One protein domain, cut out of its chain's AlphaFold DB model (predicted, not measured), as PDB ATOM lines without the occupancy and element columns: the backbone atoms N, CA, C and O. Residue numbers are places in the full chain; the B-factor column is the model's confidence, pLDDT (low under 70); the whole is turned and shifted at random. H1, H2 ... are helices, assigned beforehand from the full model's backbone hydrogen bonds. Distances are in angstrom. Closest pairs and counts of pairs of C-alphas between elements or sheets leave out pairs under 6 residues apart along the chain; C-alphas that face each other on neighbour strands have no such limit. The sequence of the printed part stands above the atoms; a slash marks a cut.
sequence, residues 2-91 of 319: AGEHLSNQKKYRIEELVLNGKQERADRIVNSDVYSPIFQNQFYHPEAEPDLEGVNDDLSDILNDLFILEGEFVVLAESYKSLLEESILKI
ATOM      1  N   ALA A   2     -38.811  -5.086  50.222       58.19
ATOM      2  CA  ALA A   2     -39.548  -5.831  49.175       58.19
ATOM      3  C   ALA A   2     -39.447  -7.374  49.284       58.19
ATOM      4  O   ALA A   2     -40.450  -8.062  49.420       58.19
ATOM      5  N   GLY A   3     -38.234  -7.938  49.366       65.88
ATOM      6  CA  GLY A   3     -38.062  -9.401  49.458       65.88
ATOM      7  C   GLY A   3     -38.654 -10.063  50.716       65.88
ATOM      8  O   GLY A   3     -38.899 -11.265  50.721       65.88
ATOM      9  N   GLU A   4     -38.906  -9.300  51.781       71.31
ATOM     10  CA  GLU A   4     -39.503  -9.810  53.021       71.31
ATOM     11  C   GLU A   4     -41.037  -9.862  52.918       71.31
ATOM     12  O   GLU A   4     -41.658 -10.817  53.382       71.31
ATOM     13  N   HIS A   5     -41.646  -8.885  52.235       73.38
ATOM     14  CA  HIS A   5     -43.082  -8.871  51.948       73.38
ATOM     15  C   HIS A   5     -43.479 -10.002  50.990       73.38
ATOM     16  O   HIS A   5     -44.368 -10.794  51.313       73.38
ATOM     17  N   LEU A   6     -42.735 -10.147  49.891       78.75
ATOM     18  CA  LEU A   6     -42.886 -11.219  48.902       78.75
ATOM     19  C   LEU A   6     -42.751 -12.617  49.525       78.75
ATOM     20  O   LEU A   6     -43.567 -13.506  49.274       78.75
ATOM     21  N   SER A   7     -41.752 -12.806  50.393       80.75
ATOM     22  CA  SER A   7     -41.545 -14.066  51.119       80.75
ATOM     23  C   SER A   7     -42.721 -14.394  52.049       80.75
ATOM     24  O   SER A   7     -43.208 -15.527  52.073       80.75
ATOM     25  N   ASN A   8     -43.249 -13.390  52.757       83.19
ATOM     26  CA  ASN A   8     -44.409 -13.561  53.632       83.19
ATOM     27  C   ASN A   8     -45.688 -13.900  52.854       83.19
ATOM     28  O   ASN A   8     -46.457 -14.750  53.298       83.19
ATOM     29  N   GLN A   9     -45.917 -13.290  51.688       81.88
ATOM     30  CA  GLN A   9     -47.095 -13.596  50.872       81.88
ATOM     31  C   GLN A   9     -47.031 -14.992  50.241       81.88
ATOM     32  O   GLN A   9     -48.017 -15.729  50.289       81.88
ATOM     33  N   LYS A  10     -45.857 -15.420  49.760       85.75
ATOM     34  CA  LYS A  10     -45.647 -16.805  49.301       85.75
ATOM     35  C   LYS A  10     -45.876 -17.832  50.405       85.75
ATOM     36  O   LYS A  10     -46.422 -18.903  50.145       85.75
ATOM     37  N   LYS A  11     -45.493 -17.507  51.642       86.75
ATOM     38  CA  LYS A  11     -45.681 -18.387  52.799       86.75
ATOM     39  C   LYS A  11     -47.156 -18.712  53.057       86.75
ATOM     40  O   LYS A  11     -47.462 -19.872  53.310       86.75
ATOM     41  N   TYR A  12     -48.066 -17.747  52.906       85.88
ATOM     42  CA  TYR A  12     -49.507 -18.004  53.045       85.88
ATOM     43  C   TYR A  12     -50.025 -19.008  52.007       85.88
ATOM     44  O   TYR A  12     -50.776 -19.919  52.356       85.88
ATOM     45  N   ARG A  13     -49.573 -18.905  50.751       85.44
ATOM     46  CA  ARG A  13     -49.938 -19.867  49.701       85.44
ATOM     47  C   ARG A  13     -49.346 -21.257  49.955       85.44
ATOM     48  O   ARG A  13     -50.016 -22.260  49.729       85.44
ATOM     49  N   ILE A  14     -48.113 -21.330  50.462       87.19
ATOM     50  CA  ILE A  14     -47.480 -22.594  50.875       87.19
ATOM     51  C   ILE A  14     -48.300 -23.269  51.986       87.19
ATOM     52  O   ILE A  14     -48.586 -24.461  51.895       87.19
ATOM     53  N   GLU A  15     -48.712 -22.517  53.008       89.38
ATOM     54  CA  GLU A  15     -49.525 -23.028  54.119       89.38
ATOM     55  C   GLU A  15     -50.893 -23.545  53.640       89.38
ATOM     56  O   GLU A  15     -51.317 -24.631  54.038       89.38
ATOM     57  N   GLU A  16     -51.548 -22.825  52.726       88.12
ATOM     58  CA  GLU A  16     -52.806 -23.246  52.097       88.12
ATOM     59  C   GLU A  16     -52.655 -24.562  51.310       88.12
ATOM     60  O   GLU A  16     -53.463 -25.483  51.454       88.12
ATOM     61  N   LEU A  17     -51.595 -24.687  50.506       86.62
ATOM     62  CA  LEU A  17     -51.331 -25.887  49.706       86.62
ATOM     63  C   LEU A  17     -51.032 -27.112  50.577       86.62
ATOM     64  O   LEU A  17     -51.491 -28.211  50.263       86.62
ATOM     65  N   VAL A  18     -50.315 -26.932  51.691       89.19
ATOM     66  CA  VAL A  18     -50.064 -28.006  52.665       89.19
ATOM     67  C   VAL A  18     -51.368 -28.466  53.325       89.19
ATOM     68  O   VAL A  18     -51.593 -29.670  53.441       89.19
ATOM     69  N   LEU A  19     -52.251 -27.537  53.707       89.44
ATOM     70  CA  LEU A  19     -53.558 -27.856  54.301       89.44
ATOM     71  C   LEU A  19     -54.475 -28.620  53.337       89.44
ATOM     72  O   LEU A  19     -55.206 -29.514  53.762       89.44
ATOM     73  N   ASN A  20     -54.389 -28.316  52.042       86.31
ATOM     74  CA  ASN A  20     -55.151 -28.985  50.987       86.31
ATOM     75  C   ASN A  20     -54.505 -30.298  50.497       86.31
ATOM     76  O   ASN A  20     -54.971 -30.884  49.523       86.31
ATOM     77  N   GLY A  21     -53.431 -30.773  51.145       85.88
ATOM     78  CA  GLY A  21     -52.754 -32.029  50.797       85.88
ATOM     79  C   GLY A  21     -51.876 -31.967  49.540       85.88
ATOM     80  O   GLY A  21     -51.422 -33.002  49.060       85.88
ATOM     81  N   LYS A  22     -51.594 -30.770  49.009       86.44
ATOM     82  CA  LYS A  22     -50.811 -30.536  47.779       86.44
ATOM     83  C   LYS A  22     -49.327 -30.301  48.088       86.44
ATOM     84  O   LYS A  22     -48.738 -29.299  47.679       86.44
ATOM     85  N   GLN A  23     -48.715 -31.240  48.812       86.00
ATOM     86  CA  GLN A  23     -47.338 -31.128  49.325       86.00
ATOM     87  C   GLN A  23     -46.285 -30.919  48.232       86.00
ATOM     88  O   GLN A  23     -45.443 -30.039  48.368       86.00
ATOM     89  N   GLU A  24     -46.379 -31.623  47.102       83.25
ATOM     90  CA  GLU A  24     -45.413 -31.447  46.010       83.25
ATOM     91  C   GLU A  24     -45.437 -30.034  45.406       83.25
ATOM     92  O   GLU A  24     -44.394 -29.519  45.011       83.25
ATOM     93  N   ARG A  25     -46.605 -29.376  45.331       82.25
ATOM     94  CA  ARG A  25     -46.701 -27.973  44.879       82.25
ATOM     95  C   ARG A  25     -46.098 -27.023  45.904       82.25
ATOM     96  O   ARG A  25     -45.348 -26.128  45.525       82.25
ATOM     97  N   ALA A  26     -46.403 -27.234  47.182       84.81
ATOM     98  CA  ALA A  26     -45.848 -26.435  48.270       84.81
ATOM     99  C   ALA A  26     -44.309 -26.494  48.275       84.81
ATOM    100  O   ALA A  26     -43.654 -25.452  48.278       84.81
ATOM    101  N   ASP A  27     -43.736 -27.693  48.159       85.56
ATOM    102  CA  ASP A  27     -42.285 -27.901  48.118       85.56
ATOM    103  C   ASP A  27     -41.635 -27.238  46.895       85.56
ATOM    104  O   ASP A  27     -40.519 -26.721  46.980       85.56
ATOM    105  N   ARG A  28     -42.328 -27.191  45.750       83.50
ATOM    106  CA  ARG A  28     -41.837 -26.474  44.562       83.50
ATOM    107  C   ARG A  28     -41.723 -24.969  44.796       83.50
ATOM    108  O   ARG A  28     -40.733 -24.373  44.380       83.50
ATOM    109  N   ILE A  29     -42.696 -24.365  45.475       84.44
ATOM    110  CA  ILE A  29     -42.683 -22.925  45.777       84.44
ATOM    111  C   ILE A  29     -41.609 -22.616  46.826       84.44
ATOM    112  O   ILE A  29     -40.866 -21.651  46.663       84.44
ATOM    113  N   VAL A  30     -41.468 -23.460  47.854       86.50
ATOM    114  CA  VAL A  30     -40.429 -23.325  48.895       86.50
ATOM    115  C   VAL A  30     -39.019 -23.337  48.298       86.50
ATOM    116  O   VAL A  30     -38.160 -22.578  48.738       86.50
ATOM    117  N   ASN A  31     -38.784 -24.178  47.289       84.19
ATOM    118  CA  ASN A  31     -37.483 -24.298  46.630       84.19
ATOM    119  C   ASN A  31     -37.264 -23.278  45.496       84.19
ATOM    120  O   ASN A  31     -36.203 -23.282  44.870       84.19
ATOM    121  N   SER A  32     -38.254 -22.429  45.202       83.38
ATOM    122  CA  SER A  32     -38.138 -21.376  44.190       83.38
ATOM    123  C   SER A  32     -37.456 -20.125  44.751       83.38
ATOM    124  O   SER A  32     -37.492 -19.869  45.954       83.38
ATOM    125  N   ASP A  33     -36.842 -19.322  43.876       84.44
ATOM    126  CA  ASP A  33     -36.317 -18.018  44.284       84.44
ATOM    127  C   ASP A  33     -37.458 -17.108  44.762       84.44
ATOM    128  O   ASP A  33     -38.584 -17.165  44.255       84.44
ATOM    129  N   VAL A  34     -37.161 -16.224  45.714       79.75
ATOM    130  CA  VAL A  34     -38.130 -15.293  46.302       79.75
ATOM    131  C   VAL A  34     -38.820 -14.481  45.208       79.75
ATOM    132  O   VAL A  34     -40.031 -14.318  45.284       79.75
ATOM    133  N   TYR A  35     -38.113 -14.105  44.139       80.81
ATOM    134  CA  TYR A  35     -38.651 -13.313  43.025       80.81
ATOM    135  C   TYR A  35     -39.290 -14.120  41.887       80.81
ATOM    136  O   TYR A  35     -39.810 -13.531  40.942       80.81
ATOM    137  N   SER A  36     -39.255 -15.455  41.932       85.12
ATOM    138  CA  SER A  36     -39.929 -16.271  40.913       85.12
ATOM    139  C   SER A  36     -41.448 -16.275  41.114       85.12
ATOM    140  O   SER A  36     -41.891 -16.280  42.259       85.12
ATOM    141  N   PRO A  37     -42.267 -16.311  40.055       84.44
ATOM    142  CA  PRO A  37     -43.710 -16.494  40.202       84.44
ATOM    143  C   PRO A  37     -44.035 -17.845  40.856       84.44
ATOM    144  O   PRO A  37     -43.284 -18.817  40.717       84.44
ATOM    145  N   ILE A  38     -45.148 -17.893  41.587       86.44
ATOM    146  CA  ILE A  38     -45.737 -19.121  42.132       86.44
ATOM    147  C   ILE A  38     -46.218 -20.000  40.977       86.44
ATOM    148  O   ILE A  38     -45.986 -21.211  40.980       86.44
ATOM    149  N   PHE A  39     -46.852 -19.388  39.975       88.00
ATOM    150  CA  PHE A  39     -47.296 -20.075  38.777       88.00
ATOM    151  C   PHE A  39     -46.104 -20.594  37.965       88.00
ATOM    152  O   PHE A  39     -45.167 -19.865  37.627       88.00
ATOM    153  N   GLN A  40     -46.178 -21.869  37.589       79.62
ATOM    154  CA  GLN A  40     -45.246 -22.499  36.665       79.62
ATOM    155  C   GLN A  40     -46.019 -23.091  35.498       79.62
ATOM    156  O   GLN A  40     -47.012 -23.786  35.685       79.62
ATOM    157  N   ASN A  41     -45.536 -22.824  34.289       76.69
ATOM    158  CA  ASN A  41     -46.231 -23.190  33.067       76.69
ATOM    159  C   ASN A  41     -46.371 -24.718  32.934       76.69
ATOM    160  O   ASN A  41     -45.362 -25.425  32.852       76.69
ATOM    161  N   GLN A  42     -47.608 -25.213  32.868       72.31
ATOM    162  CA  GLN A  42     -47.911 -26.604  32.541       72.31
ATOM    163  C   GLN A  42     -48.323 -26.743  31.074       72.31
ATOM    164  O   GLN A  42     -49.093 -25.950  30.534       72.31
ATOM    165  N   PHE A  43     -47.816 -27.784  30.415       72.81
ATOM    166  CA  PHE A  43     -48.204 -28.113  29.048       72.81
ATOM    167  C   PHE A  43     -49.341 -29.132  29.054       72.81
ATOM    168  O   PHE A  43     -49.128 -30.306  29.356       72.81
ATOM    169  N   TYR A  44     -50.534 -28.693  28.659       74.12
ATOM    170  CA  TYR A  44     -51.674 -29.578  28.438       74.12
ATOM    171  C   TYR A  44     -51.638 -30.138  27.013       74.12
ATOM    172  O   TYR A  44     -51.634 -29.385  26.035       74.12
ATOM    173  N   HIS A  45     -51.593 -31.466  26.878       77.81
ATOM    174  CA  HIS A  45     -51.634 -32.113  25.568       77.81
ATOM    175  C   HIS A  45     -53.081 -32.141  25.036       77.81
ATOM    176  O   HIS A  45     -53.966 -32.563  25.778       77.81
ATOM    177  N   PRO A  46     -53.349 -31.776  23.765       75.31
ATOM    178  CA  PRO A  46     -54.716 -31.696  23.226       75.31
ATOM    179  C   PRO A  46     -55.496 -33.018  23.249       75.31
ATOM    180  O   PRO A  46     -56.721 -33.014  23.193       75.31
ATOM    181  N   GLU A  47     -54.779 -34.142  23.288       77.19
ATOM    182  CA  GLU A  47     -55.345 -35.499  23.271       77.19
ATOM    183  C   GLU A  47     -55.435 -36.150  24.666       77.19
ATOM    184  O   GLU A  47     -55.913 -37.276  24.776       77.19
ATOM    185  N   ALA A  48     -54.957 -35.484  25.724       77.69
ATOM    186  CA  ALA A  48     -55.065 -35.990  27.093       77.69
ATOM    187  C   ALA A  48     -56.454 -35.700  27.685       77.69
ATOM    188  O   ALA A  48     -57.128 -34.751  27.276       77.69
ATOM    189  N   GLU A  49     -56.886 -36.506  28.659       77.81
ATOM    190  CA  GLU A  49     -58.111 -36.207  29.405       77.81
ATOM    191  C   GLU A  49     -57.992 -34.837  30.107       77.81
ATOM    192  O   GLU A  49     -56.919 -34.512  30.621       77.81
ATOM    193  N   PRO A  50     -59.062 -34.017  30.130       77.31
ATOM    194  CA  PRO A  50     -59.004 -32.691  30.734       77.31
ATOM    195  C   PRO A  50     -58.765 -32.764  32.247       77.31
ATOM    196  O   PRO A  50     -59.616 -33.254  32.992       77.31
ATOM    197  N   ASP A  51     -57.644 -32.211  32.709       81.56
ATOM    198  CA  ASP A  51     -57.346 -32.049  34.133       81.56
ATOM    199  C   ASP A  51     -57.936 -30.732  34.665       81.56
ATOM    200  O   ASP A  51     -57.292 -29.682  34.684       81.56
ATOM    201  N   LEU A  52     -59.204 -30.782  35.075       81.81
ATOM    202  CA  LEU A  52     -59.915 -29.623  35.626       81.81
ATOM    203  C   LEU A  52     -59.303 -29.118  36.940       81.81
ATOM    204  O   LEU A  52     -59.400 -27.928  37.237       81.81
ATOM    205  N   GLU A  53     -58.714 -30.006  37.740       82.44
ATOM    206  CA  GLU A  53     -58.128 -29.629  39.024       82.44
ATOM    207  C   GLU A  53     -56.797 -28.902  38.819       82.44
ATOM    208  O   GLU A  53     -56.596 -27.831  39.396       82.44
ATOM    209  N   GLY A  54     -55.945 -29.412  37.924       82.00
ATOM    210  CA  GLY A  54     -54.701 -28.756  37.527       82.00
ATOM    211  C   GLY A  54     -54.932 -27.356  36.959       82.00
ATOM    212  O   GLY A  54     -54.277 -26.410  37.392       82.00
ATOM    213  N   VAL A  55     -55.922 -27.196  36.072       82.56
ATOM    214  CA  VAL A  55     -56.261 -25.887  35.481       82.56
ATOM    215  C   VAL A  55     -56.766 -24.894  36.533       82.56
ATOM    216  O   VAL A  55     -56.395 -23.720  36.505       82.56
ATOM    217  N   ASN A  56     -57.606 -25.335  37.474       85.94
ATOM    218  CA  ASN A  56     -58.113 -24.461  38.536       85.94
ATOM    219  C   ASN A  56     -57.010 -24.034  39.507       85.94
ATOM    220  O   ASN A  56     -56.977 -22.876  39.929       85.94
ATOM    221  N   ASP A  57     -56.096 -24.940  39.845       84.62
ATOM    222  CA  ASP A  57     -54.942 -24.599  40.666       84.62
ATOM    223  C   ASP A  57     -53.999 -23.621  39.956       84.62
ATOM    224  O   ASP A  57     -53.506 -22.689  40.585       84.62
ATOM    225  N   ASP A  58     -53.767 -23.803  38.655       86.81
ATOM    226  CA  ASP A  58     -52.933 -22.916  37.843       86.81
ATOM    227  C   ASP A  58     -53.525 -21.502  37.784       86.81
ATOM    228  O   ASP A  58     -52.819 -20.516  38.001       86.81
ATOM    229  N   LEU A  59     -54.842 -21.386  37.586       86.38
ATOM    230  CA  LEU A  59     -55.552 -20.107  37.681       86.38
ATOM    231  C   LEU A  59     -55.448 -19.500  39.085       86.38
ATOM    232  O   LEU A  59     -55.277 -18.289  39.224       86.38
ATOM    233  N   SER A  60     -55.525 -20.327  40.129       86.38
ATOM    234  CA  SER A  60     -55.360 -19.879  41.511       86.38
ATOM    235  C   SER A  60     -53.938 -19.388  41.792       86.38
ATOM    236  O   SER A  60     -53.780 -18.414  42.524       86.38
ATOM    237  N   ASP A  61     -52.912 -20.021  41.227       87.25
ATOM    238  CA  ASP A  61     -51.518 -19.593  41.364       87.25
ATOM    239  C   ASP A  61     -51.281 -18.265  40.623       87.25
ATOM    240  O   ASP A  61     -50.705 -17.345  41.201       87.25
ATOM    241  N   ILE A  62     -51.835 -18.104  39.412       88.31
ATOM    242  CA  ILE A  62     -51.810 -16.833  38.662       88.31
ATOM    243  C   ILE A  62     -52.480 -15.704  39.456       88.31
ATOM    244  O   ILE A  62     -51.955 -14.592  39.518       88.31
ATOM    245  N   LEU A  63     -53.636 -15.966  40.073       88.25
ATOM    246  CA  LEU A  63     -54.327 -14.971  40.900       88.25
ATOM    247  C   LEU A  63     -53.480 -14.550  42.105       88.25
ATOM    248  O   LEU A  63     -53.397 -13.360  42.395       88.25
ATOM    249  N   ASN A  64     -52.828 -15.499  42.782       88.19
ATOM    250  CA  ASN A  64     -51.928 -15.187  43.894       88.19
ATOM    251  C   ASN A  64     -50.729 -14.344  43.438       88.19
ATOM    252  O   ASN A  64     -50.401 -13.363  44.100       88.19
ATOM    253  N   ASP A  65     -50.123 -14.659  42.291       87.31
ATOM    254  CA  ASP A  65     -49.038 -13.847  41.724       87.31
ATOM    255  C   ASP A  65     -49.492 -12.414  41.391       87.31
ATOM    256  O   ASP A  65     -48.751 -11.458  41.630       87.31
ATOM    257  N   LEU A  66     -50.720 -12.232  40.891       88.44
ATOM    258  CA  LEU A  66     -51.293 -10.903  40.646       88.44
ATOM    259  C   LEU A  66     -51.526 -10.116  41.943       88.44
ATOM    260  O   LEU A  66     -51.217  -8.926  41.985       88.44
ATOM    261  N   PHE A  67     -52.017 -10.766  43.001       86.81
ATOM    262  CA  PHE A  67     -52.160 -10.132  44.318       86.81
ATOM    263  C   PHE A  67     -50.808  -9.739  44.920       86.81
ATOM    264  O   PHE A  67     -50.690  -8.677  45.534       86.81
ATOM    265  N   ILE A  68     -49.778 -10.565  44.721       87.56
ATOM    266  CA  ILE A  68     -48.417 -10.247  45.162       87.56
ATOM    267  C   ILE A  68     -47.886  -9.019  44.419       87.56
ATOM    268  O   ILE A  68     -47.370  -8.092  45.041       87.56
ATOM    269  N   LEU A  69     -48.065  -8.972  43.095       86.88
ATOM    270  CA  LEU A  69     -47.687  -7.812  42.285       86.88
ATOM    271  C   LEU A  69     -48.393  -6.534  42.743       86.88
ATOM    272  O   LEU A  69     -47.747  -5.494  42.857       86.88
ATOM    273  N   GLU A  70     -49.697  -6.598  43.017       87.12
ATOM    274  CA  GLU A  70     -50.460  -5.460  43.538       87.12
ATOM    275  C   GLU A  70     -49.872  -4.946  44.861       87.12
ATOM    276  O   GLU A  70     -49.626  -3.745  44.998       87.12
ATOM    277  N   GLY A  71     -49.574  -5.846  45.806       85.75
ATOM    278  CA  GLY A  71     -48.941  -5.491  47.078       85.75
ATOM    279  C   GLY A  71     -47.582  -4.809  46.899       85.75
ATOM    280  O   GLY A  71     -47.326  -3.760  47.495       85.75
ATOM    281  N   GLU A  72     -46.735  -5.336  46.015       84.06
ATOM    282  CA  GLU A  72     -45.434  -4.735  45.707       84.06
ATOM    283  C   GLU A  72     -45.566  -3.347  45.061       84.06
ATOM    284  O   GLU A  72     -44.795  -2.440  45.391       84.06
ATOM    285  N   PHE A  73     -46.566  -3.126  44.200       85.94
ATOM    286  CA  PHE A  73     -46.843  -1.794  43.652       85.94
ATOM    287  C   PHE A  73     -47.224  -0.787  44.739       85.94
ATOM    288  O   PHE A  73     -46.774   0.360  44.681       85.94
ATOM    289  N   VAL A  74     -48.005  -1.202  45.740       88.25
ATOM    290  CA  VAL A  74     -48.368  -0.344  46.879       88.25
ATOM    291  C   VAL A  74     -47.129   0.024  47.695       88.25
ATOM    292  O   VAL A  74     -46.874   1.208  47.915       88.25
ATOM    293  N   VAL A  75     -46.305  -0.959  48.069       87.56
ATOM    294  CA  VAL A  75     -45.069  -0.725  48.842       87.56
ATOM    295  C   VAL A  75     -44.093   0.180  48.083       87.56
ATOM    296  O   VAL A  75     -43.456   1.067  48.665       87.56
ATOM    297  N   LEU A  76     -43.974  -0.015  46.767       87.62
ATOM    298  CA  LEU A  76     -43.114   0.801  45.918       87.62
ATOM    299  C   LEU A  76     -43.636   2.238  45.795       87.62
ATOM    300  O   LEU A  76     -42.842   3.179  45.858       87.62
ATOM    301  N   ALA A  77     -44.954   2.425  45.680       87.94
ATOM    302  CA  ALA A  77     -45.575   3.747  45.664       87.94
ATOM    303  C   ALA A  77     -45.367   4.498  46.992       87.94
ATOM    304  O   ALA A  77     -45.022   5.680  46.975       87.94
ATOM    305  N   GLU A  78     -45.508   3.823  48.137       90.50
ATOM    306  CA  GLU A  78     -45.247   4.411  49.461       90.50
ATOM    307  C   GLU A  78     -43.776   4.797  49.644       90.50
ATOM    308  O   GLU A  78     -43.463   5.897  50.110       90.50
ATOM    309  N   SER A  79     -42.861   3.925  49.213       89.81
ATOM    310  CA  SER A  79     -41.421   4.200  49.234       89.81
ATOM    311  C   SER A  79     -41.069   5.404  48.356       89.81
ATOM    312  O   SER A  79     -40.306   6.278  48.768       89.81
ATOM    313  N   TYR A  80     -41.657   5.486  47.159       92.31
ATOM    314  CA  TYR A  80     -41.451   6.604  46.240       92.31
ATOM    315  C   TYR A  80     -41.998   7.923  46.799       92.31
ATOM    316  O   TYR A  80     -41.320   8.948  46.737       92.31
ATOM    317  N   LYS A  81     -43.195   7.896  47.394       92.50
ATOM    318  CA  LYS A  81     -43.788   9.056  48.070       92.50
ATOM    319  C   LYS A  81     -42.887   9.560  49.200       92.50
ATOM    320  O   LYS A  81     -42.608  10.753  49.263       92.50
ATOM    321  N   SER A  82     -42.392   8.647  50.035       92.19
ATOM    322  CA  SER A  82     -41.520   8.981  51.167       92.19
ATOM    323  C   SER A  82     -40.214   9.633  50.696       92.19
ATOM    324  O   SER A  82     -39.791  10.651  51.239       92.19
ATOM    325  N   LEU A  83     -39.613   9.101  49.626       93.69
ATOM    326  CA  LEU A  83     -38.412   9.670  49.008       93.69
ATOM    327  C   LEU A  83     -38.651  11.089  48.459       93.69
ATOM    328  O   LEU A  83     -37.783  11.958  48.574       93.69
ATOM    329  N   LEU A  84     -39.817  11.328  47.852       93.31
ATOM    330  CA  LEU A  84     -40.221  12.642  47.343       93.31
ATOM    331  C   LEU A  84     -40.381  13.661  48.474       93.31
ATOM    332  O   LEU A  84     -39.843  14.763  48.380       93.31
ATOM    333  N   GLU A  85     -41.082  13.288  49.544       92.88
ATOM    334  CA  GLU A  85     -41.290  14.143  50.717       92.88
ATOM    335  C   GLU A  85     -39.957  14.504  51.395       92.88
ATOM    336  O   GLU A  85     -39.708  15.675  51.688       92.88
ATOM    337  N   GLU A  86     -39.054  13.534  51.559       93.94
ATOM    338  CA  GLU A  86     -37.714  13.768  52.112       93.94
ATOM    339  C   GLU A  86     -36.869  14.682  51.209       93.94
ATOM    340  O   GLU A  86     -36.171  15.581  51.688       93.94
ATOM    341  N   SER A  87     -36.966  14.505  49.888       91.44
ATOM    342  CA  SER A  87     -36.258  15.341  48.913       91.44
ATOM    343  C   SER A  87     -36.728  16.795  48.954       91.44
ATOM    344  O   SER A  87     -35.898  17.702  48.922       91.44
ATOM    345  N   ILE A  88     -38.040  17.029  49.071       92.19
ATOM    346  CA  ILE A  88     -38.612  18.378  49.211       92.19
ATOM    347  C   ILE A  88     -38.099  19.043  50.491       92.19
ATOM    348  O   ILE A  88     -37.577  20.157  50.436       92.19
ATOM    349  N   LEU A  89     -38.164  18.337  51.624       90.44
ATOM    350  CA  LEU A  89     -37.659  18.841  52.904       90.44
ATOM    351  C   LEU A  89     -36.180  19.227  52.828       90.44
ATOM    352  O   LEU A  89     -35.789  20.276  53.343       90.44
ATOM    353  N   LYS A  90     -35.365  18.404  52.160       89.06
ATOM    354  CA  LYS A  90     -33.928  18.645  51.995       89.06
ATOM    355  C   LYS A  90     -33.628  19.849  51.101       89.06
ATOM    356  O   LYS A  90     -32.699  20.602  51.377       89.06
ATOM    357  N   ILE A  91     -34.412  20.053  50.041       91.31
ATOM    358  CA  ILE A  91     -34.291  21.239  49.184       91.31
ATOM    359  C   ILE A  91     -34.622  22.505  49.982       91.31
ATOM    360  O   ILE A  91     -33.891  23.492  49.889       91.31
TER     361      ILE A  91
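AT A GLANCE: This is residues 2 to 91 of the 319 residues of an uncharacterized protein of Lysinibacillus fusiformis (UniProt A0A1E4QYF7). One long helix, H3, makes the long axis, and a small helical hairpin of H1 and H2 packs along part of it through H1 alone. At one end the last turns of H3, residues 77 to 91, stick out as a bare arm; at the other end residues 45 to 53, from the loop into the first turn of H3, also stick out. The printed part has 90 residues with three named helices, in the order H1, H2, H3, and no named strand; its class is all helix. It is only just loose, close to extended, with a radius of gyration of the C-alphas of 17.8 A and spans of 65 by 27 by 18 A.

IN THESE COORDINATES: H1 is residues 2 to 19, 26.6 A long, beginning at C-alpha 2 at (-39.548, -5.831, 49.175). H2 is residues 23 to 30, 10.4 A long. H3 is residues 52 to 91, 58.5 A from C-alpha 52 at (-59.915, -29.623, 35.626) to C-alpha 91 at (-34.291, 21.239, 49.184).

HOW THE PARTS SIT: H1 and H2 form a helical hairpin: they touch, opposite ways at a shallow tilt of 4 degrees. Their closest C-alphas are those of Ile 14 and Ala 26, 4.9 A apart, and H1 touches H2 with residues 10 to 18 alone. H1 also touches H3, opposite ways at a shallow tilt of 22 degrees. The closest C-alphas there are those of Leu 6 and Ile 68, 6.7 A apart, and H3 touches H1 with residues 64 to 75 alone. H2 and H3 are apart. Every O i to N i+4 pair is within hydrogen-bond range in H2 and H3; in H1 it is 13 of 14.

THE WHOLE: The C-alphas farthest apart, those of Glu 47 and Ile 91, are 65.8 A apart. Without the stretches that stand free, the body spans 35 by 21 by 18 A. The link from H1 to H2 is tight; that from H2 to H3, residues 31 to 51, is long. The printed part has no cut. The mean pLDDT of the printed part is 84.5, and residues 2 to 3 are under 70.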